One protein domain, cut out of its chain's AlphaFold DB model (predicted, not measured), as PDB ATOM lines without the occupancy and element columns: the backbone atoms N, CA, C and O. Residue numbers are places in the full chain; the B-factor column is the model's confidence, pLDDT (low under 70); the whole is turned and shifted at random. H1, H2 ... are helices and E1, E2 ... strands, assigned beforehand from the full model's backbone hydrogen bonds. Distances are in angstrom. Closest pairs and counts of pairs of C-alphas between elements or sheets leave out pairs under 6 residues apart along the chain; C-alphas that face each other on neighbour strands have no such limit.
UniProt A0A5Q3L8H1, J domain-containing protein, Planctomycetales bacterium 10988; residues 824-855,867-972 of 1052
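What this domain is: This is residues 824 to 855 and 867 to 972 of the 1052 residues of the protein "J domain-containing protein" of Planctomycetales bacterium 10988 (UniProt A0A5Q3L8H1). One broad, twisted sheet of eight strands, laid side by side in chain order from E1 to E8, has the helical hairpin of H1 and H2 packed on one face. H2 crosses E3, E4 and E5, H1 lies toward E6 and E8, and H3 sits at the E1 end of the sheet; the opposite face is bare along E3 to E8. The printed part has 138 residues, with H1, H2 and H3 followed by E1 to E8, and the sheet is antiparallel throughout. Its class is mixed, helices and strands. The whole is compact, with a radius of gyration of the C-alphas of 15.2 A and spans of 42 by 34 by 25 A.

Where its parts are: The sheet begins with E1, residues 885 to 890, whose C-alpha 885 is at (-6.801, 23.984, -19.276). Then come E2, residues 896 to 903, 21.1 A long; E3, residues 906 to 914, 21.3 A; E4, residues 920 to 927, 20.6 A; E5, residues 930 to 938, 19.9 A; E6, residues 944 to 951, 20.1 A; and E7, residues 954 to 962, 23.8 A. E8, residues 965 to 970, ends with C-alpha 970 at (-7.959, 36.001, -52.101). E3 bends by 86 degrees at residue 909, E5 by 94 degrees at 933 and E7 by 60 degrees at 957. The helices are H1, residues 824 to 833, starting with C-alpha 824 at (8.914, 23.638, -36.196); H2, residues 840 to 850; and H3, residues 869 to 878.

How they stand to each other: E1 to E8 form a meander, each strand the antiparallel neighbour of the one before, with edge strands E1 and E8. Within hydrogen-bond range are, for instance, N 887 and O 900 of E1 and E2, 2.8 A, N 924 and O 911 of E4 and E3, 2.8 A, and N 960 and O 968 of E7 and E8, 2.8 A. H2 makes two layers with the sheet, a helix on one face, at a height over the sheet of 9.8 A. It lies over E3, and only just over E4 and E5 with 3 C-alphas each, and runs across the strands, at 75 degrees to E3 on the local plane. Its closest C-alphas to E5 are Gly 840 and Gly 933, 7.0 A. H1, on the same face, has a height over the sheet of 8.2 A; its closest C-alphas to E6 are Gly 827 and Pro 944, 6.6 A. H1 and H2 touch, closest at the C-alphas of Leu 828 and Val 845, 6.6 A, with a shallow tilt of 22 degrees, opposite ways. H3 only grazes the sheet, with residues 872 to 877; the C-alphas of Tyr 872 and Ala 889 in E1 are its closest to that strand, 7.7 A. H1 and H3 are apart. Every O i to N i+4 pair is within hydrogen-bond range in H2, but 4 of 6 in H1 and 5 of 6 in H3.

The domain as a whole: The two farthest C-alphas, those of Ala 881 and Val 967, are 44.3 A apart. Residues 856 to 866 are not printed, and C-alphas 855 and 867 are 24.9 A apart across this cut. Of the links that are printed whole, no link is long. Mean pLDDT of the printed part is 76.8; residues 824 to 831, 834 to 855 and 867 to 882 of the model are under 70.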
ATOM      1  N   VAL A 824      10.078  22.863 -36.680       43.94
ATOM      2  CA  VAL A 824       8.914  23.638 -36.196       43.94
ATOM      3  C   VAL A 824       9.152  25.148 -36.289       43.94
ATOM      4  O   VAL A 824       8.205  25.892 -36.540       43.94
ATOM      5  N   THR A 825      10.390  25.624 -36.120       53.41
ATOM      6  CA  THR A 825      10.690  27.056 -36.270       53.41
ATOM      7  C   THR A 825      10.599  27.491 -37.723       53.41
ATOM      8  O   THR A 825      10.042  28.547 -38.001       53.41
ATOM      9  N   ASP A 826      11.077  26.665 -38.650       56.09
ATOM     10  CA  ASP A 826      11.298  27.076 -40.038       56.09
ATOM     11  C   ASP A 826       9.973  27.297 -40.792       56.09
ATOM     12  O   ASP A 826       9.798  28.309 -41.474       56.09
ATOM     13  N   GLY A 827       8.981  26.419 -40.588       57.31
ATOM     14  CA  GLY A 827       7.636  26.569 -41.164       57.31
ATOM     15  C   GLY A 827       6.838  27.766 -40.622       57.31
ATOM     16  O   GLY A 827       5.924  28.248 -41.291       57.31
ATOM     17  N   LEU A 828       7.189  28.276 -39.435       60.16
ATOM     18  CA  LEU A 828       6.559  29.450 -38.811       60.16
ATOM     19  C   LEU A 828       7.327  30.746 -39.096       60.16
ATOM     20  O   LEU A 828       6.716  31.796 -39.288       60.16
ATOM     21  N   GLN A 829       8.653  30.665 -39.195       66.50
ATOM     22  CA  GLN A 829       9.514  31.735 -39.688       66.50
ATOM     23  C   GLN A 829       9.139  32.105 -41.132       66.50
ATOM     24  O   GLN A 829       9.027  33.290 -41.446       66.50
ATOM     25  N   ALA A 830       8.815  31.109 -41.967       61.47
ATOM     26  CA  ALA A 830       8.272  31.334 -43.305       61.47
ATOM     27  C   ALA A 830       7.034  32.253 -43.294       61.47
ATOM     28  O   ALA A 830       6.997  33.213 -44.058       61.47
ATOM     29  N   LEU A 831       6.057  32.041 -42.396       61.59
ATOM     30  CA  LEU A 831       4.848  32.883 -42.307       61.59
ATOM     31  C   LEU A 831       5.158  34.362 -42.016       61.59
ATOM     32  O   LEU A 831       4.459  35.236 -42.528       61.59
ATOM     33  N   LEU A 832       6.207  34.651 -41.239       70.44
ATOM     34  CA  LEU A 832       6.669  36.022 -40.994       70.44
ATOM     35  C   LEU A 832       7.357  36.619 -42.233       70.44
ATOM     36  O   LEU A 832       7.128  37.781 -42.573       70.44
ATOM     37  N   GLU A 833       8.156  35.822 -42.944       72.25
ATOM     38  CA  GLU A 833       8.848  36.232 -44.174       72.25
ATOM     39  C   GLU A 833       7.896  36.468 -45.361       72.25
ATOM     40  O   GLU A 833       8.238  37.202 -46.289       72.25
ATOM     41  N   LEU A 834       6.665  35.943 -45.306       60.78
ATOM     42  CA  LEU A 834       5.598  36.263 -46.264       60.78
ATOM     43  C   LEU A 834       5.043  37.690 -46.150       60.78
ATOM     44  O   LEU A 834       4.291  38.114 -47.028       60.78
ATOM     45  N   GLY A 835       5.362  38.431 -45.084       57.25
ATOM     46  CA  GLY A 835       4.882  39.803 -44.888       57.25
ATOM     47  C   GLY A 835       3.374  39.926 -44.626       57.25
ATOM     48  O   GLY A 835       2.826  41.029 -44.714       57.25
ATOM     49  N   ILE A 836       2.695  38.823 -44.288       66.69
ATOM     50  CA  ILE A 836       1.282  38.831 -43.889       66.69
ATOM     51  C   ILE A 836       1.210  39.500 -42.507       66.69
ATOM     52  O   ILE A 836       1.697  38.969 -41.512       66.69
ATOM     53  N   THR A 837       0.708  40.735 -42.478       48.56
ATOM     54  CA  THR A 837       0.991  41.721 -41.414       48.56
ATOM     55  C   THR A 837      -0.240  42.167 -40.619       48.56
ATOM     56  O   THR A 837      -0.155  43.079 -39.794       48.56
ATOM     57  N   SER A 838      -1.382  41.504 -40.809       50.31
ATOM     58  CA  SER A 838      -2.518  41.567 -39.886       50.31
ATOM     59  C   SER A 838      -2.100  41.011 -38.515       50.31
ATOM     60  O   SER A 838      -1.464  39.962 -38.411       50.31
ATOM     61  N   GLY A 839      -2.423  41.745 -37.443       52.41
ATOM     62  CA  GLY A 839      -1.753  41.604 -36.137       52.41
ATOM     63  C   GLY A 839      -1.828  40.223 -35.470       52.41
ATOM     64  O   GLY A 839      -0.985  39.917 -34.632       52.41
ATOM     65  N   GLY A 840      -2.781  39.376 -35.868       57.91
ATOM     66  CA  GLY A 840      -2.956  38.037 -35.306       57.91
ATOM     67  C   GLY A 840      -1.865  37.022 -35.670       57.91
ATOM     68  O   GLY A 840      -1.703  36.061 -34.929       57.91
ATOM     69  N   ILE A 841      -1.070  37.209 -36.735       56.75
ATOM     70  CA  ILE A 841       0.015  36.252 -37.057       56.75
ATOM     71  C   ILE A 841       1.190  36.375 -36.083       56.75
ATOM     72  O   ILE A 841       1.780  35.360 -35.714       56.75
ATOM     73  N   GLY A 842       1.508  37.591 -35.626       62.81
ATOM     74  CA  GLY A 842       2.493  37.789 -34.559       62.81
ATOM     75  C   GLY A 842       2.063  37.058 -33.288       62.81
ATOM     76  O   GLY A 842       2.809  36.228 -32.772       62.81
ATOM     77  N   ASP A 843       0.812  37.275 -32.874       66.31
ATOM     78  CA  ASP A 843       0.202  36.589 -31.734       66.31
ATOM     79  C   ASP A 843       0.161  35.062 -31.933       66.31
ATOM     80  O   ASP A 843       0.503  34.329 -31.012       66.31
ATOM     81  N   LEU A 844      -0.185  34.550 -33.121       62.00
ATOM     82  CA  LEU A 844      -0.181  33.114 -33.437       62.00
ATOM     83  C   LEU A 844       1.218  32.501 -33.287       62.00
ATOM     84  O   LEU A 844       1.374  31.450 -32.665       62.00
ATOM     85  N   VAL A 845       2.237  33.146 -33.856       65.06
ATOM     86  CA  VAL A 845       3.623  32.664 -33.818       65.06
ATOM     87  C   VAL A 845       4.199  32.756 -32.401       65.06
ATOM     88  O   VAL A 845       4.897  31.838 -31.967       65.06
ATOM     89  N   ASP A 846       3.874  33.798 -31.635       69.19
ATOM     90  CA  ASP A 846       4.328  33.933 -30.248       69.19
ATOM     91  C   ASP A 846       3.545  33.028 -29.279       69.19
ATOM     92  O   ASP A 846       4.147  32.472 -28.355       69.19
ATOM     93  N   LYS A 847       2.261  32.739 -29.533       66.94
ATOM     94  CA  LYS A 847       1.526  31.635 -28.887       66.94
ATOM     95  C   LYS A 847       2.204  30.297 -29.165       66.94
ATOM     96  O   LYS A 847       2.487  29.565 -28.223       66.94
ATOM     97  N   LEU A 848       2.520  29.989 -30.427       59.75
ATOM     98  CA  LEU A 848       3.202  28.749 -30.824       59.75
ATOM     99  C   LEU A 848       4.556  28.577 -30.115       59.75
ATOM    100  O   LEU A 848       4.834  27.491 -29.607       59.75
ATOM    101  N   LYS A 849       5.352  29.647 -29.986       66.69
ATOM    102  CA  LYS A 849       6.567  29.653 -29.146       66.69
ATOM    103  C   LYS A 849       6.246  29.421 -27.665       66.69
ATOM    104  O   LYS A 849       6.945  28.661 -27.003       66.69
ATOM    105  N   THR A 850       5.184  30.044 -27.149       60.16
ATOM    106  CA  THR A 850       4.743  29.921 -25.744       60.16
ATOM    107  C   THR A 850       4.253  28.510 -25.397       60.16
ATOM    108  O   THR A 850       4.429  28.075 -24.261       60.16
ATOM    109  N   PHE A 851       3.709  27.754 -26.361       54.44
ATOM    110  CA  PHE A 851       3.373  26.335 -26.174       54.44
ATOM    111  C   PHE A 851       4.598  25.428 -26.001       54.44
ATOM    112  O   PHE A 851       4.434  24.317 -25.501       54.44
ATOM    113  N   GLY A 852       5.802  25.890 -26.368       46.44
ATOM    114  CA  GLY A 852       7.076  25.313 -25.925       46.44
ATOM    115  C   GLY A 852       7.199  23.801 -26.116       46.44
ATOM    116  O   GLY A 852       7.622  23.122 -25.183       46.44
ATOM    117  N   ILE A 853       6.786  23.286 -27.284       41.06
ATOM    118  CA  ILE A 853       6.684  21.847 -27.585       41.06
ATOM    119  C   ILE A 853       8.010  21.149 -27.221       41.06
ATOM    120  O   ILE A 853       9.021  21.399 -27.885       41.06
ATOM    121  N   PRO A 854       8.047  20.303 -26.174       30.77
ATOM    122  CA  PRO A 854       9.302  19.767 -25.671       30.77
ATOM    123  C   PRO A 854       9.819  18.648 -26.587       30.77
ATOM    124  O   PRO A 854       9.051  17.751 -26.950       30.77
ATOM    125  N   PRO A 855      11.117  18.638 -26.946       32.66
ATOM    126  CA  PRO A 855      11.709  17.513 -27.654       32.66
ATOM    127  C   PRO A 855      11.811  16.303 -26.712       32.66
ATOM    128  O   PRO A 855      12.744  16.197 -25.920       32.66
ATOM    129  N   SER A 867      -8.011   1.950 -29.011       33.38
ATOM    130  CA  SER A 867      -7.371   1.667 -30.308       33.38
ATOM    131  C   SER A 867      -8.142   2.210 -31.525       33.38
ATOM    132  O   SER A 867      -8.590   1.436 -32.378       33.38
ATOM    133  N   SER A 868      -8.303   3.532 -31.623       38.47
ATOM    134  CA  SER A 868      -8.512   4.234 -32.902       38.47
ATOM    135  C   SER A 868      -8.219   5.732 -32.759       38.47
ATOM    136  O   SER A 868      -8.394   6.299 -31.684       38.47
ATOM    137  N   SER A 869      -7.825   6.404 -33.846       42.06
ATOM    138  CA  SER A 869      -7.636   7.864 -33.853       42.06
ATOM    139  C   SER A 869      -8.948   8.655 -33.733       42.06
ATOM    140  O   SER A 869      -8.914   9.829 -33.363       42.06
ATOM    141  N   GLU A 870     -10.102   8.036 -33.997       38.44
ATOM    142  CA  GLU A 870     -11.421   8.657 -33.807       38.44
ATOM    143  C   GLU A 870     -11.850   8.651 -32.328       38.44
ATOM    144  O   GLU A 870     -12.461   9.614 -31.855       38.44
ATOM    145  N   ASP A 871     -11.490   7.609 -31.568       38.19
ATOM    146  CA  ASP A 871     -11.897   7.459 -30.165       38.19
ATOM    147  C   ASP A 871     -11.324   8.556 -29.250       38.19
ATOM    148  O   ASP A 871     -12.015   8.981 -28.325       38.19
ATOM    149  N   TYR A 872     -10.126   9.089 -29.528       41.62
ATOM    150  CA  TYR A 872      -9.528  10.194 -28.755       41.62
ATOM    151  C   TYR A 872     -10.402  11.460 -28.769       41.62
ATOM    152  O   TYR A 872     -10.709  12.022 -27.714       41.62
ATOM    153  N   TYR A 873     -10.869  11.880 -29.950       41.34
ATOM    154  CA  TYR A 873     -11.780  13.024 -30.093       41.34
ATOM    155  C   TYR A 873     -13.119  12.772 -29.386       41.34
ATOM    156  O   TYR A 873     -13.690  13.664 -28.753       41.34
ATOM    157  N   VAL A 874     -13.618  11.539 -29.479       40.12
ATOM    158  CA  VAL A 874     -14.900  11.127 -28.904       40.12
ATOM    159  C   VAL A 874     -14.834  10.984 -27.375       40.12
ATOM    160  O   VAL A 874     -15.841  11.224 -26.708       40.12
ATOM    161  N   ALA A 875     -13.680  10.640 -26.801       39.66
ATOM    162  CA  ALA A 875     -13.479  10.541 -25.357       39.66
ATOM    163  C   ALA A 875     -13.567  11.914 -24.672       39.66
ATOM    164  O   ALA A 875     -14.345  12.074 -23.729       39.66
ATOM    165  N   ALA A 876     -12.848  12.918 -25.190       45.38
ATOM    166  CA  ALA A 876     -12.873  14.282 -24.655       45.38
ATOM    167  C   ALA A 876     -14.291  14.885 -24.684       45.38
ATOM    168  O   ALA A 876     -14.794  15.356 -23.664       45.38
ATOM    169  N   MET A 877     -14.990  14.777 -25.821       44.28
ATOM    170  CA  MET A 877     -16.344  15.326 -25.991       44.28
ATOM    171  C   MET A 877     -17.445  14.601 -25.188       44.28
ATOM    172  O   MET A 877     -18.561  15.110 -25.096       44.28
ATOM    173  N   ARG A 878     -17.186  13.417 -24.610       44.16
ATOM    174  CA  ARG A 878     -18.217  12.613 -23.917       44.16
ATOM    175  C   ARG A 878     -18.308  12.810 -22.406       44.16
ATOM    176  O   ARG A 878     -19.315  12.398 -21.835       44.16
ATOM    177  N   MET A 879     -17.301  13.381 -21.744       45.25
ATOM    178  CA  MET A 879     -17.235  13.334 -20.272       45.25
ATOM    179  C   MET A 879     -18.164  14.314 -19.536       45.25
ATOM    180  O   MET A 879     -18.370  14.149 -18.337       45.25
ATOM    181  N   GLY A 880     -18.765  15.296 -20.220       46.12
ATOM    182  CA  GLY A 880     -19.818  16.154 -19.647       46.12
ATOM    183  C   GLY A 880     -19.379  17.069 -18.494       46.12
ATOM    184  O   GLY A 880     -20.232  17.638 -17.817       46.12
ATOM    185  N   ALA A 881     -18.071  17.206 -18.273       50.44
ATOM    186  CA  ALA A 881     -17.466  18.142 -17.335       50.44
ATOM    187  C   ALA A 881     -16.900  19.354 -18.090       50.44
ATOM    188  O   ALA A 881     -16.424  19.224 -19.218       50.44
ATOM    189  N   GLU A 882     -16.924  20.526 -17.456       69.50
ATOM    190  CA  GLU A 882     -16.342  21.756 -18.002       69.50
ATOM    191  C   GLU A 882     -14.806  21.669 -17.994       69.50
ATOM    192  O   GLU A 882     -14.150  22.044 -17.017       69.50
ATOM    193  N   PHE A 883     -14.213  21.158 -19.075       72.50
ATOM    194  CA  PHE A 883     -12.758  21.145 -19.236       72.50
ATOM    195  C   PHE A 883     -12.198  22.573 -19.230       72.50
ATOM    196  O   PHE A 883     -12.651  23.450 -19.964       72.50
ATOM    197  N   ASN A 884     -11.213  22.800 -18.365       83.31
ATOM    198  CA  ASN A 884     -10.506  24.064 -18.209       83.31
ATOM    199  C   ASN A 884      -9.004  23.754 -18.162       83.31
ATOM    200  O   ASN A 884      -8.552  23.094 -17.225       83.31
ATOM    201  N   GLY A 885      -8.245  24.209 -19.159       85.75
ATOM    202  CA  GLY A 885      -6.801  23.984 -19.276       85.75
ATOM    203  C   GLY A 885      -6.366  23.393 -20.621       85.75
ATOM    204  O   GLY A 885      -7.159  23.254 -21.551       85.75
ATOM    205  N   LEU A 886      -5.077  23.060 -20.713       87.31
ATOM    206  CA  LEU A 886      -4.457  22.445 -21.887       87.31
ATOM    207  C   LEU A 886      -4.752  20.938 -21.936       87.31
ATOM    208  O   LEU A 886      -4.405  20.198 -21.016       87.31
ATOM    209  N   VAL A 887      -5.339  20.487 -23.041       87.00
ATOM    210  CA  VAL A 887      -5.494  19.077 -23.408       87.00
ATOM    211  C   VAL A 887      -4.470  18.745 -24.490       87.00
ATOM    212  O   VAL A 887      -4.385  19.420 -25.515       87.00
ATOM    213  N   MET A 888      -3.708  17.677 -24.273       89.38
ATOM    214  CA  MET A 888      -2.785  17.106 -25.253       89.38
ATOM    215  C   MET A 888      -3.158  15.648 -25.509       89.38
ATOM    216  O   MET A 888      -3.714  14.986 -24.631       89.38
ATOM    217  N   ALA A 889      -2.863  15.155 -26.709       84.44
ATOM    218  CA  ALA A 889      -2.963  13.734 -27.023       84.44
ATOM    219  C   ALA A 889      -1.678  13.252 -27.697       84.44
ATOM    220  O   ALA A 889      -1.106  13.945 -28.544       84.44
ATOM    221  N   TRP A 890      -1.271  12.047 -27.318       87.81
ATOM    222  CA  TRP A 890      -0.115  11.324 -27.831       87.81
ATOM    223  C   TRP A 890      -0.591  10.021 -28.483       87.81
ATOM    224  O   TRP A 890      -1.697   9.554 -28.196       87.81
ATOM    225  N   ASP A 891       0.216   9.458 -29.374       80.50
ATOM    226  CA  ASP A 891      -0.039   8.151 -29.982       80.50
ATOM    227  C   ASP A 891       0.577   6.984 -29.182       80.50
ATOM    228  O   ASP A 891       1.125   7.165 -28.094       80.50
ATOM    229  N   GLU A 892       0.481   5.771 -29.734       75.25
ATOM    230  CA  GLU A 892       1.067   4.545 -29.169       75.25
ATOM    231  C   GLU A 892       2.613   4.567 -29.114       75.25
ATOM    232  O   GLU A 892       3.206   3.742 -28.424       75.25
ATOM    233  N   GLU A 893       3.262   5.512 -29.805       78.94
ATOM    234  CA  GLU A 893       4.719   5.709 -29.844       78.94
ATOM    235  C   GLU A 893       5.174   6.861 -28.917       78.94
ATOM    236  O   GLU A 893       6.362   7.166 -28.838       78.94
ATOM    237  N   GLY A 894       4.244   7.503 -28.194       78.94
ATOM    238  CA  GLY A 894       4.513   8.644 -27.312       78.94
ATOM    239  C   GLY A 894       4.674   9.988 -28.035       78.94
ATOM    240  O   GLY A 894       4.974  10.997 -27.396       78.94
ATOM    241  N   THR A 895       4.445  10.043 -29.349       76.19
ATOM    242  CA  THR A 895       4.557  11.272 -30.146       76.19
ATOM    243  C   THR A 895       3.318  12.139 -29.952       76.19
ATOM    244  O   THR A 895       2.186  11.690 -30.152       76.19
ATOM    245  N   GLN A 896       3.511  13.409 -29.583       79.50
ATOM    246  CA  GLN A 896       2.407  14.355 -29.419       79.50
ATOM    247  C   GLN A 896       1.735  14.634 -30.770       79.50
ATOM    248  O   GLN A 896       2.343  15.186 -31.685       79.50
ATOM    249  N   ARG A 897       0.451  14.286 -30.882       81.94
ATOM    250  CA  ARG A 897      -0.364  14.505 -32.090       81.94
ATOM    251  C   ARG A 897      -1.253  15.732 -32.004       81.94
ATOM    252  O   ARG A 897      -1.740  16.194 -33.031       81.94
ATOM    253  N   PHE A 898      -1.522  16.220 -30.797       87.31
ATOM    254  CA  PHE A 898      -2.565  17.208 -30.553       87.31
ATOM    255  C   PHE A 898      -2.228  18.129 -29.378       87.31
ATOM    256  O   PHE A 898      -1.703  17.677 -28.356       87.31
ATOM    257  N   ALA A 899      -2.603  19.399 -29.506       87.56
ATOM    258  CA  ALA A 899      -2.694  20.360 -28.412       87.56
ATOM    259  C   ALA A 899      -3.940  21.236 -28.606       87.56
ATOM    260  O   ALA A 899      -4.196  21.703 -29.716       87.56
ATOM    261  N   ALA A 900      -4.703  21.469 -27.540       88.44
ATOM    262  CA  ALA A 900      -5.824  22.405 -27.528       88.44
ATOM    263  C   ALA A 900      -6.054  22.956 -26.120       88.44
ATOM    264  O   ALA A 900      -6.073  22.189 -25.156       88.44
ATOM    265  N   ILE A 901      -6.300  24.258 -25.992       85.88
ATOM    266  CA  ILE A 901      -6.812  24.831 -24.743       85.88
ATOM    267  C   ILE A 901      -8.349  24.758 -24.732       85.88
ATOM    268  O   ILE A 901      -9.026  24.937 -25.747       85.88
ATOM    269  N   TYR A 902      -8.902  24.460 -23.559       86.75
ATOM    270  CA  TYR A 902     -10.330  24.516 -23.266       86.75
ATOM    271  C   TYR A 902     -10.585  25.514 -22.136       86.75
ATOM    272  O   TYR A 902      -9.853  25.536 -21.144       86.75
ATOM    273  N   GLU A 903     -11.648  26.307 -22.260       84.56
ATOM    274  CA  GLU A 903     -12.155  27.166 -21.190       84.56
ATOM    275  C   GLU A 903     -13.650  26.875 -20.995       84.56
ATOM    276  O   GLU A 903     -14.440  26.970 -21.930       84.56
ATOM    277  N   LYS A 904     -14.050  26.501 -19.773       86.75
ATOM    278  CA  LYS A 904     -15.439  26.155 -19.402       86.75
ATOM    279  C   LYS A 904     -16.084  25.061 -20.275       86.75
ATOM    280  O   LYS A 904     -17.299  25.015 -20.421       86.75
ATOM    281  N   GLY A 905     -15.274  24.153 -20.819       81.25
ATOM    282  CA  GLY A 905     -15.694  23.076 -21.721       81.25
ATOM    283  C   GLY A 905     -15.669  23.430 -23.212       81.25
ATOM    284  O   GLY A 905     -15.602  22.510 -24.022       81.25
ATOM    285  N   ASP A 906     -15.633  24.713 -23.579       85.62
ATOM    286  CA  ASP A 906     -15.522  25.159 -24.971       85.62
ATOM    287  C   ASP A 906     -14.037  25.269 -25.371       85.62
ATOM    288  O   ASP A 906     -13.250  25.938 -24.687       85.62
ATOM    289  N   ARG A 907     -13.625  24.686 -26.509       86.00
ATOM    290  CA  ARG A 907     -12.261  24.898 -27.028       86.00
ATOM    291  C   ARG A 907     -12.053  26.375 -27.353       86.00
ATOM    292  O   ARG A 907     -12.823  26.966 -28.117       86.00
ATOM    293  N   SER A 908     -10.995  26.943 -26.791       86.69
ATOM    294  CA  SER A 908     -10.673  28.364 -26.862       86.69
ATOM    295  C   SER A 908      -9.158  28.539 -26.926       86.69
ATOM    296  O   SER A 908      -8.435  27.792 -26.278       86.69
ATOM    297  N   ASP A 909      -8.696  29.530 -27.683       90.31
ATOM    298  CA  ASP A 909      -7.307  29.683 -28.130       90.31
ATOM    299  C   ASP A 909      -6.857  28.580 -29.121       90.31
ATOM    300  O   ASP A 909      -7.683  27.990 -29.828       90.31
ATOM    301  N   LEU A 910      -5.547  28.376 -29.272       91.50
ATOM    302  CA  LEU A 910      -4.945  27.610 -30.359       91.50
ATOM    303  C   LEU A 910      -5.184  26.091 -30.274       91.50
ATOM    304  O   LEU A 910      -5.068  25.453 -29.226       91.50
ATOM    305  N   LEU A 911      -5.446  25.519 -31.446       92.00
ATOM    306  CA  LEU A 911      -5.533  24.099 -31.757       92.00
ATOM    307  C   LEU A 911      -4.370  23.718 -32.681       92.00
ATOM    308  O   LEU A 911      -4.243  24.299 -33.757       92.00
ATOM    309  N   ILE A 912      -3.561  22.727 -32.309       93.06
ATOM    310  CA  ILE A 912      -2.457  22.198 -33.127       93.06
ATOM    311  C   ILE A 912      -2.687  20.704 -33.358       93.06
ATOM    312  O   ILE A 912      -3.004  19.974 -32.416       93.06
ATOM    313  N   TYR A 913      -2.494  20.241 -34.594       93.00
ATOM    314  CA  TYR A 913      -2.442  18.823 -34.943       93.00
ATOM    315  C   TYR A 913      -1.187  18.499 -35.767       93.00
ATOM    316  O   TYR A 913      -0.886  19.168 -36.763       93.00
ATOM    317  N   ALA A 914      -0.485  17.442 -35.357       91.50
ATOM    318  CA  ALA A 914       0.751  16.945 -35.952       91.50
ATOM    319  C   ALA A 914       0.638  15.463 -36.352       91.50
ATOM    320  O   ALA A 914      -0.170  14.704 -35.806       91.50
ATOM    321  N   ASP A 915       1.438  15.046 -37.333       89.12
ATOM    322  CA  ASP A 915       1.485  13.658 -37.799       89.12
ATOM    323  C   ASP A 915       2.439  12.767 -36.972       89.12
ATOM    324  O   ASP A 915       2.929  13.151 -35.913       89.12
ATOM    325  N   ALA A 916       2.686  11.542 -37.453       82.88
ATOM    326  CA  ALA A 916       3.548  10.551 -36.797       82.88
ATOM    327  C   ALA A 916       5.034  10.944 -36.710       82.88
ATOM    328  O   ALA A 916       5.800  10.269 -36.037       82.88
ATOM    329  N   LYS A 917       5.458  12.008 -37.397       86.31
ATOM    330  CA  LYS A 917       6.833  12.523 -37.376       86.31
ATOM    331  C   LYS A 917       6.957  13.783 -36.512       86.31
ATOM    332  O   LYS A 917       8.007  14.418 -36.517       86.31
ATOM    333  N   GLY A 918       5.875  14.195 -35.844       87.06
ATOM    334  CA  GLY A 918       5.770  15.502 -35.194       87.06
ATOM    335  C   GLY A 918       5.611  16.671 -36.178       87.06
ATOM    336  O   GLY A 918       5.582  17.822 -35.748       87.06
ATOM    337  N   THR A 919       5.476  16.419 -37.486       88.56
ATOM    338  CA  THR A 919       5.262  17.481 -38.476       88.56
ATOM    339  C   THR A 919       3.861  18.058 -38.288       88.56
ATOM    340  O   THR A 919       2.865  17.351 -38.473       88.56
ATOM    341  N   ILE A 920       3.770  19.341 -37.920       90.62
ATOM    342  CA  ILE A 920       2.493  20.065 -37.831       90.62
ATOM    343  C   ILE A 920       1.812  19.996 -39.199       90.62
ATOM    344  O   ILE A 920       2.431  20.299 -40.214       90.62
ATOM    345  N   ARG A 921       0.539  19.588 -39.227       93.56
ATOM    346  CA  ARG A 921      -0.291  19.532 -40.445       93.56
ATOM    347  C   ARG A 921      -1.429  20.545 -40.433       93.56
ATOM    348  O   ARG A 921      -1.922  20.934 -41.490       93.56
ATOM    349  N   TYR A 922      -1.841  20.980 -39.245       95.50
ATOM    350  CA  TYR A 922      -2.937  21.918 -39.051       95.50
ATOM    351  C   TYR A 922      -2.726  22.729 -37.771       95.50
ATOM    352  O   TYR A 922      -2.449  22.159 -36.715       95.50
ATOM    353  N   ALA A 923      -2.897  24.046 -37.866       94.75
ATOM    354  CA  ALA A 923      -2.991  24.951 -36.726       94.75
ATOM    355  C   ALA A 923      -4.230  25.840 -36.901       94.75
ATOM    356  O   ALA A 923      -4.504  26.287 -38.014       94.75
ATOM    357  N   ALA A 924      -5.002  26.078 -35.842       95.19
ATOM    358  CA  ALA A 924      -6.224  26.876 -35.913       95.19
ATOM    359  C   ALA A 924      -6.554  27.575 -34.594       95.19
ATOM    360  O   ALA A 924      -6.645  26.928 -33.555       95.19
ATOM    361  N   GLU A 925      -6.817  28.872 -34.625       92.50
ATOM    362  CA  GLU A 925      -7.361  29.593 -33.480       92.50
ATOM    363  C   GLU A 925      -8.859  29.309 -33.330       92.50
ATOM    364  O   GLU A 925      -9.635  29.346 -34.294       92.50
ATOM    365  N   HIS A 926      -9.276  28.992 -32.104       91.56
ATOM    366  CA  HIS A 926     -10.667  28.740 -31.762       91.56
ATOM    367  C   HIS A 926     -11.169  29.690 -30.670       91.56
ATOM    368  O   HIS A 926     -10.436  30.117 -29.782       91.56
ATOM    369  N   GLN A 927     -12.463  29.992 -30.704       92.25
ATOM    370  CA  GLN A 927     -13.166  30.700 -29.642       92.25
ATOM    371  C   GLN A 927     -14.598  30.166 -29.543       92.25
ATOM    372  O   GLN A 927     -15.326  30.147 -30.541       92.25
ATOM    373  N   ASN A 928     -15.022  29.748 -28.347       91.00
ATOM    374  CA  ASN A 928     -16.327  29.105 -28.126       91.00
ATOM    375  C   ASN A 928     -16.528  27.903 -29.084       91.00
ATOM    376  O   ASN A 928     -17.462  27.867 -29.894       91.00
ATOM    377  N   ASP A 929     -15.563  26.977 -29.069       88.81
ATOM    378  CA  ASP A 929     -15.432  25.772 -29.907       88.81
ATOM    379  C   ASP A 929     -15.198  25.984 -31.417       88.81
ATOM    380  O   ASP A 929     -14.784  25.057 -32.127       88.81
ATOM    381  N   ARG A 930     -15.397  27.195 -31.939       90.69
ATOM    382  CA  ARG A 930     -15.435  27.520 -33.379       90.69
ATOM    383  C   ARG A 930     -14.162  28.218 -33.853       90.69
ATOM    384  O   ARG A 930     -13.563  28.948 -33.079       90.69
ATOM    385  N   LYS A 931     -13.797  28.048 -35.128       92.38
ATOM    386  CA  LYS A 931     -12.666  28.753 -35.759       92.38
ATOM    387  C   LYS A 931     -12.887  30.267 -35.720       92.38
ATOM    388  O   LYS A 931     -13.921  30.716 -36.216       92.38
ATOM    389  N   ASN A 932     -11.959  31.023 -35.144       91.69
ATOM    390  CA  ASN A 932     -12.009  32.482 -35.101       91.69
ATOM    391  C   ASN A 932     -10.585  33.022 -34.902       91.69
ATOM    392  O   ASN A 932      -9.970  32.704 -33.886       91.69
ATOM    393  N   GLY A 933     -10.088  33.812 -35.853       94.31
ATOM    394  CA  GLY A 933      -8.655  34.042 -36.057       94.31
ATOM    395  C   GLY A 933      -8.042  33.040 -37.044       94.31
ATOM    396  O   GLY A 933      -8.732  32.479 -37.900       94.31
ATOM    397  N   TRP A 934      -6.739  32.806 -36.931       93.81
ATOM    398  CA  TRP A 934      -5.935  32.200 -37.992       93.81
ATOM    399  C   TRP A 934      -6.065  30.685 -38.108       93.81
ATOM    400  O   TRP A 934      -6.119  29.964 -37.115       93.81
ATOM    401  N   VAL A 935      -6.054  30.184 -39.343       95.31
ATOM    402  CA  VAL A 935      -6.136  28.759 -39.674       95.31
ATOM    403  C   VAL A 935      -5.133  28.422 -40.775       95.31
ATOM    404  O   VAL A 935      -5.289  28.841 -41.919       95.31
ATOM    405  N   CYS A 936      -4.121  27.626 -40.440       95.75
ATOM    406  CA  CYS A 936      -3.056  27.194 -41.341       95.75
ATOM    407  C   CYS A 936      -3.136  25.683 -41.615       95.75
ATOM    408  O   CYS A 936      -3.296  24.882 -40.690       95.75
ATOM    409  N   LEU A 937      -2.975  25.290 -42.880       94.94
ATOM    410  CA  LEU A 937      -2.710  23.913 -43.304       94.94
ATOM    411  C   LEU A 937      -1.284  23.819 -43.849       94.94
ATOM    412  O   LEU A 937      -0.846  24.661 -44.640       94.94
ATOM    413  N   PHE A 938      -0.592  22.761 -43.441       94.44
ATOM    414  CA  PHE A 938       0.813  22.521 -43.747       94.44
ATOM    415  C   PHE A 938       0.978  21.248 -44.593       94.44
ATOM    416  O   PHE A 938       0.142  20.339 -44.547       94.44
ATOM    417  N   ASP A 939       2.015  21.222 -45.427       93.88
ATOM    418  CA  ASP A 939       2.270  20.172 -46.415       93.88
ATOM    419  C   ASP A 939       3.065  18.989 -45.819       93.88
ATOM    420  O   ASP A 939       3.057  18.775 -44.605       93.88
ATOM    421  N   GLU A 940       3.694  18.150 -46.651       90.81
ATOM    422  CA  GLU A 940       4.537  17.035 -46.178       90.81
ATOM    423  C   GLU A 940       5.941  17.448 -45.714       90.81
ATOM    424  O   GLU A 940       6.598  16.659 -45.035       90.81
ATOM    425  N   ALA A 941       6.385  18.666 -46.032       90.44
ATOM    426  CA  ALA A 941       7.607  19.263 -45.498       90.44
ATOM    427  C   ALA A 941       7.356  20.045 -44.192       90.44
ATOM    428  O   ALA A 941       8.310  20.449 -43.534       90.44
ATOM    429  N   GLY A 942       6.090  20.252 -43.807       91.75
ATOM    430  CA  GLY A 942       5.711  21.118 -42.687       91.75
ATOM    431  C   GLY A 942       5.679  22.602 -43.057       91.75
ATOM    432  O   GLY A 942       5.647  23.451 -42.168       91.75
ATOM    433  N   LEU A 943       5.675  22.932 -44.352       92.75
ATOM    434  CA  LEU A 943       5.542  24.302 -44.837       92.75
ATOM    435  C   LEU A 943       4.057  24.655 -45.004       92.75
ATOM    436  O   LEU A 943       3.263  23.798 -45.407       92.75
ATOM    437  N   PRO A 944       3.642  25.902 -44.722       92.75
ATOM    438  CA  PRO A 944       2.273  26.331 -44.972       92.75
ATOM    439  C   PRO A 944       1.980  26.286 -46.478       92.75
ATOM    440  O   PRO A 944       2.756  26.806 -47.284       92.75
ATOM    441  N   TRP A 945       0.841  25.702 -46.860       95.38
ATOM    442  CA  TRP A 945       0.311  25.760 -48.234       95.38
ATOM    443  C   TRP A 945      -1.042  26.473 -48.314       95.38
ATOM    444  O   TRP A 945      -1.369  27.059 -49.348       95.38
ATOM    445  N   LEU A 946      -1.800  26.491 -47.214       95.25
ATOM    446  CA  LEU A 946      -2.995  27.311 -47.078       95.25
ATOM    447  C   LEU A 946      -2.998  28.055 -45.747       95.25
ATOM    448  O   LEU A 946      -2.780  27.454 -44.698       95.25
ATOM    449  N   VAL A 947      -3.340  29.338 -45.803       95.38
ATOM    450  CA  VAL A 947      -3.683  30.156 -44.639       95.38
ATOM    451  C   VAL A 947      -5.069  30.767 -44.871       95.38
ATOM    452  O   VAL A 947      -5.396  31.161 -45.989       95.38
ATOM    453  N   GLN A 948      -5.894  30.826 -43.832       96.12
ATOM    454  CA  GLN A 948      -7.221  31.448 -43.813       96.12
ATOM    455  C   GLN A 948      -7.353  32.277 -42.534       96.12
ATOM    456  O   GLN A 948      -7.041  31.765 -41.459       96.12
ATOM    457  N   ASP A 949      -7.851  33.509 -42.633       95.50
ATOM    458  CA  ASP A 949      -8.272  34.292 -41.465       95.50
ATOM    459  C   ASP A 949      -9.793  34.168 -41.311       95.50
ATOM    460  O   ASP A 949     -10.534  34.229 -42.299       95.50
ATOM    461  N   TYR A 950     -10.258  33.930 -40.084       93.88
ATOM    462  CA  TYR A 950     -11.669  33.728 -39.766       93.88
ATOM    463  C   TYR A 950     -12.221  34.831 -38.851       93.88
ATOM    464  O   TYR A 950     -12.181  34.685 -37.626       93.88
ATOM    465  N   GLU A 951     -12.856  35.871 -39.402       92.12
ATOM    466  CA  GLU A 951     -13.663  36.789 -38.586       92.12
ATOM    467  C   GLU A 951     -15.090  36.239 -38.376       92.12
ATOM    468  O   GLU A 951     -15.801  35.850 -39.306       92.12
ATOM    469  N   THR A 952     -15.555  36.209 -37.122       90.06
ATOM    470  CA  THR A 952     -16.939  35.847 -36.754       90.06
ATOM    471  C   THR A 952     -17.387  34.495 -37.345       90.06
ATOM    472  O   THR A 952     -18.529  34.310 -37.784       90.06
ATOM    473  N   TYR A 953     -16.483  33.512 -37.325       87.88
ATOM    474  CA  TYR A 953     -16.696  32.145 -37.824       87.88
ATOM    475  C   TYR A 953     -16.924  32.020 -39.347       87.88
ATOM    476  O   TYR A 953     -17.476  31.015 -39.807       87.88
ATOM    477  N   ARG A 954     -16.502  33.013 -40.137       89.62
ATOM    478  CA  ARG A 954     -16.428  32.971 -41.607       89.62
ATOM    479  C   ARG A 954     -14.991  33.226 -42.037       89.62
ATOM    480  O   ARG A 954     -14.327  33.998 -41.369       89.62
ATOM    481  N   VAL A 955     -14.543  32.622 -43.137       92.56
ATOM    482  CA  VAL A 955     -13.299  33.065 -43.788       92.56
ATOM    483  C   VAL A 955     -13.537  34.480 -44.317       92.56
ATOM    484  O   VAL A 955     -14.589  34.708 -44.916       92.56
ATOM    485  N   ASP A 956     -12.593  35.390 -44.095       92.12
ATOM    486  CA  ASP A 956     -12.613  36.744 -44.672       92.12
ATOM    487  C   ASP A 956     -11.534  36.867 -45.761       92.12
ATOM    488  O   ASP A 956     -11.840  37.098 -46.932       92.12
ATOM    489  N   GLU A 957     -10.287  36.537 -45.412       92.75
ATOM    490  CA  GLU A 957      -9.145  36.486 -46.329       92.75
ATOM    491  C   GLU A 957      -8.516  35.077 -46.382       92.75
ATOM    492  O   GLU A 957      -8.551  34.307 -45.415       92.75
ATOM    493  N   GLN A 958      -7.951  34.711 -47.539       94.94
ATOM    494  CA  GLN A 958      -7.336  33.398 -47.766       94.94
ATOM    495  C   GLN A 958      -6.086  33.481 -48.656       94.94
ATOM    496  O   GLN A 958      -6.112  34.046 -49.750       94.94
ATOM    497  N   TRP A 959      -4.997  32.840 -48.231       93.94
ATOM    498  CA  TRP A 959      -3.696  32.847 -48.901       93.94
ATOM    499  C   TRP A 959      -3.272  31.436 -49.309       93.94
ATOM    500  O   TRP A 959      -3.341  30.494 -48.519       93.94
ATOM    501  N   PHE A 960      -2.776  31.309 -50.537       92.88
ATOM    502  CA  PHE A 960      -2.141  30.102 -51.056       92.88
ATOM    503  C   PHE A 960      -0.637  30.260 -51.095       92.88
ATOM    504  O   PHE A 960      -0.113  31.182 -51.726       92.88
ATOM    505  N   CYS A 961       0.041  29.303 -50.479       91.75
ATOM    506  CA  CYS A 961       1.487  29.222 -50.438       91.75
ATOM    507  C   CYS A 961       1.964  27.955 -51.164       91.75
ATOM    508  O   CYS A 961       1.265  26.944 -51.212       91.75
ATOM    509  N   LYS A 962       3.157  28.013 -51.750       90.94
ATOM    510  CA  LYS A 962       3.853  26.876 -52.364       90.94
ATOM    511  C   LYS A 962       5.308  26.952 -51.941       90.94
ATOM    512  O   LYS A 962       5.902  28.020 -52.060       90.94
ATOM    513  N   GLU A 963       5.872  25.853 -51.439       90.88
ATOM    514  CA  GLU A 963       7.257  25.828 -50.931       90.88
ATOM    515  C   GLU A 963       7.496  26.942 -49.884       90.88
ATOM    516  O   GLU A 963       8.504  27.646 -49.913       90.88
ATOM    517  N   GLY A 964       6.506  27.166 -49.008       86.44
ATOM    518  CA  GLY A 964       6.514  28.229 -47.996       86.44
ATOM    519  C   GLY A 964       6.357  29.663 -48.528       86.44
ATOM    520  O   GLY A 964       6.340  30.586 -47.724       86.44
ATOM    521  N   LYS A 965       6.228  29.878 -49.848       89.75
ATOM    522  CA  LYS A 965       6.140  31.204 -50.491       89.75
ATOM    523  C   LYS A 965       4.717  31.543 -50.927       89.75
ATOM    524  O   LYS A 965       4.050  30.712 -51.538       89.75
ATOM    525  N   LEU A 966       4.269  32.773 -50.672       90.88
ATOM    526  CA  LEU A 966       2.943  33.265 -51.050       90.88
ATOM    527  C   LEU A 966       2.822  33.342 -52.578       90.88
ATOM    528  O   LEU A 966       3.498  34.138 -53.224       90.88
ATOM    529  N   VAL A 967       1.935  32.526 -53.146       92.00
ATOM    530  CA  VAL A 967       1.636  32.503 -54.587       92.00
ATOM    531  C   VAL A 967       0.419  33.363 -54.904       92.00
ATOM    532  O   VAL A 967       0.382  34.018 -55.946       92.00
ATOM    533  N   ARG A 968      -0.607  33.351 -54.039       89.94
ATOM    534  CA  ARG A 968      -1.874  34.038 -54.323       89.94
ATOM    535  C   ARG A 968      -2.633  34.425 -53.061       89.94
ATOM    536  O   ARG A 968      -2.729  33.629 -52.134       89.94
ATOM    537  N   HIS A 969      -3.215  35.621 -53.064       93.19
ATOM    538  CA  HIS A 969      -4.110  36.115 -52.020       93.19
ATOM    539  C   HIS A 969      -5.530  36.292 -52.583       93.19
ATOM    540  O   HIS A 969      -5.692  36.786 -53.700       93.19
ATOM    541  N   TYR A 970      -6.535  35.890 -51.808       91.25
ATOM    542  CA  TYR A 970      -7.959  36.001 -52.101       91.25
ATOM    543  C   TYR A 970      -8.661  36.788 -50.971       91.25
ATOM    544  O   TYR A 970      -9.077  36.179 -49.985       91.25
ATOM    545  N   PRO A 971      -8.854  38.114 -51.114       87.56
ATOM    546  CA  PRO A 971      -9.549  38.962 -50.131       87.56
ATOM    547  C   PRO A 971     -11.092  38.858 -50.210       87.56
ATOM    548  O   PRO A 971     -11.817  39.808 -49.924       87.56
ATOM    549  N   ASN A 972     -11.601  37.737 -50.727       88.69
ATOM    550  CA  ASN A 972     -13.013  37.345 -50.713       88.69
ATOM    551  C   ASN A 972     -13.089  35.835 -51.039       88.69
ATOM    552  O   ASN A 972     -12.697  35.455 -52.153       88.69
TER     553      ASN A 972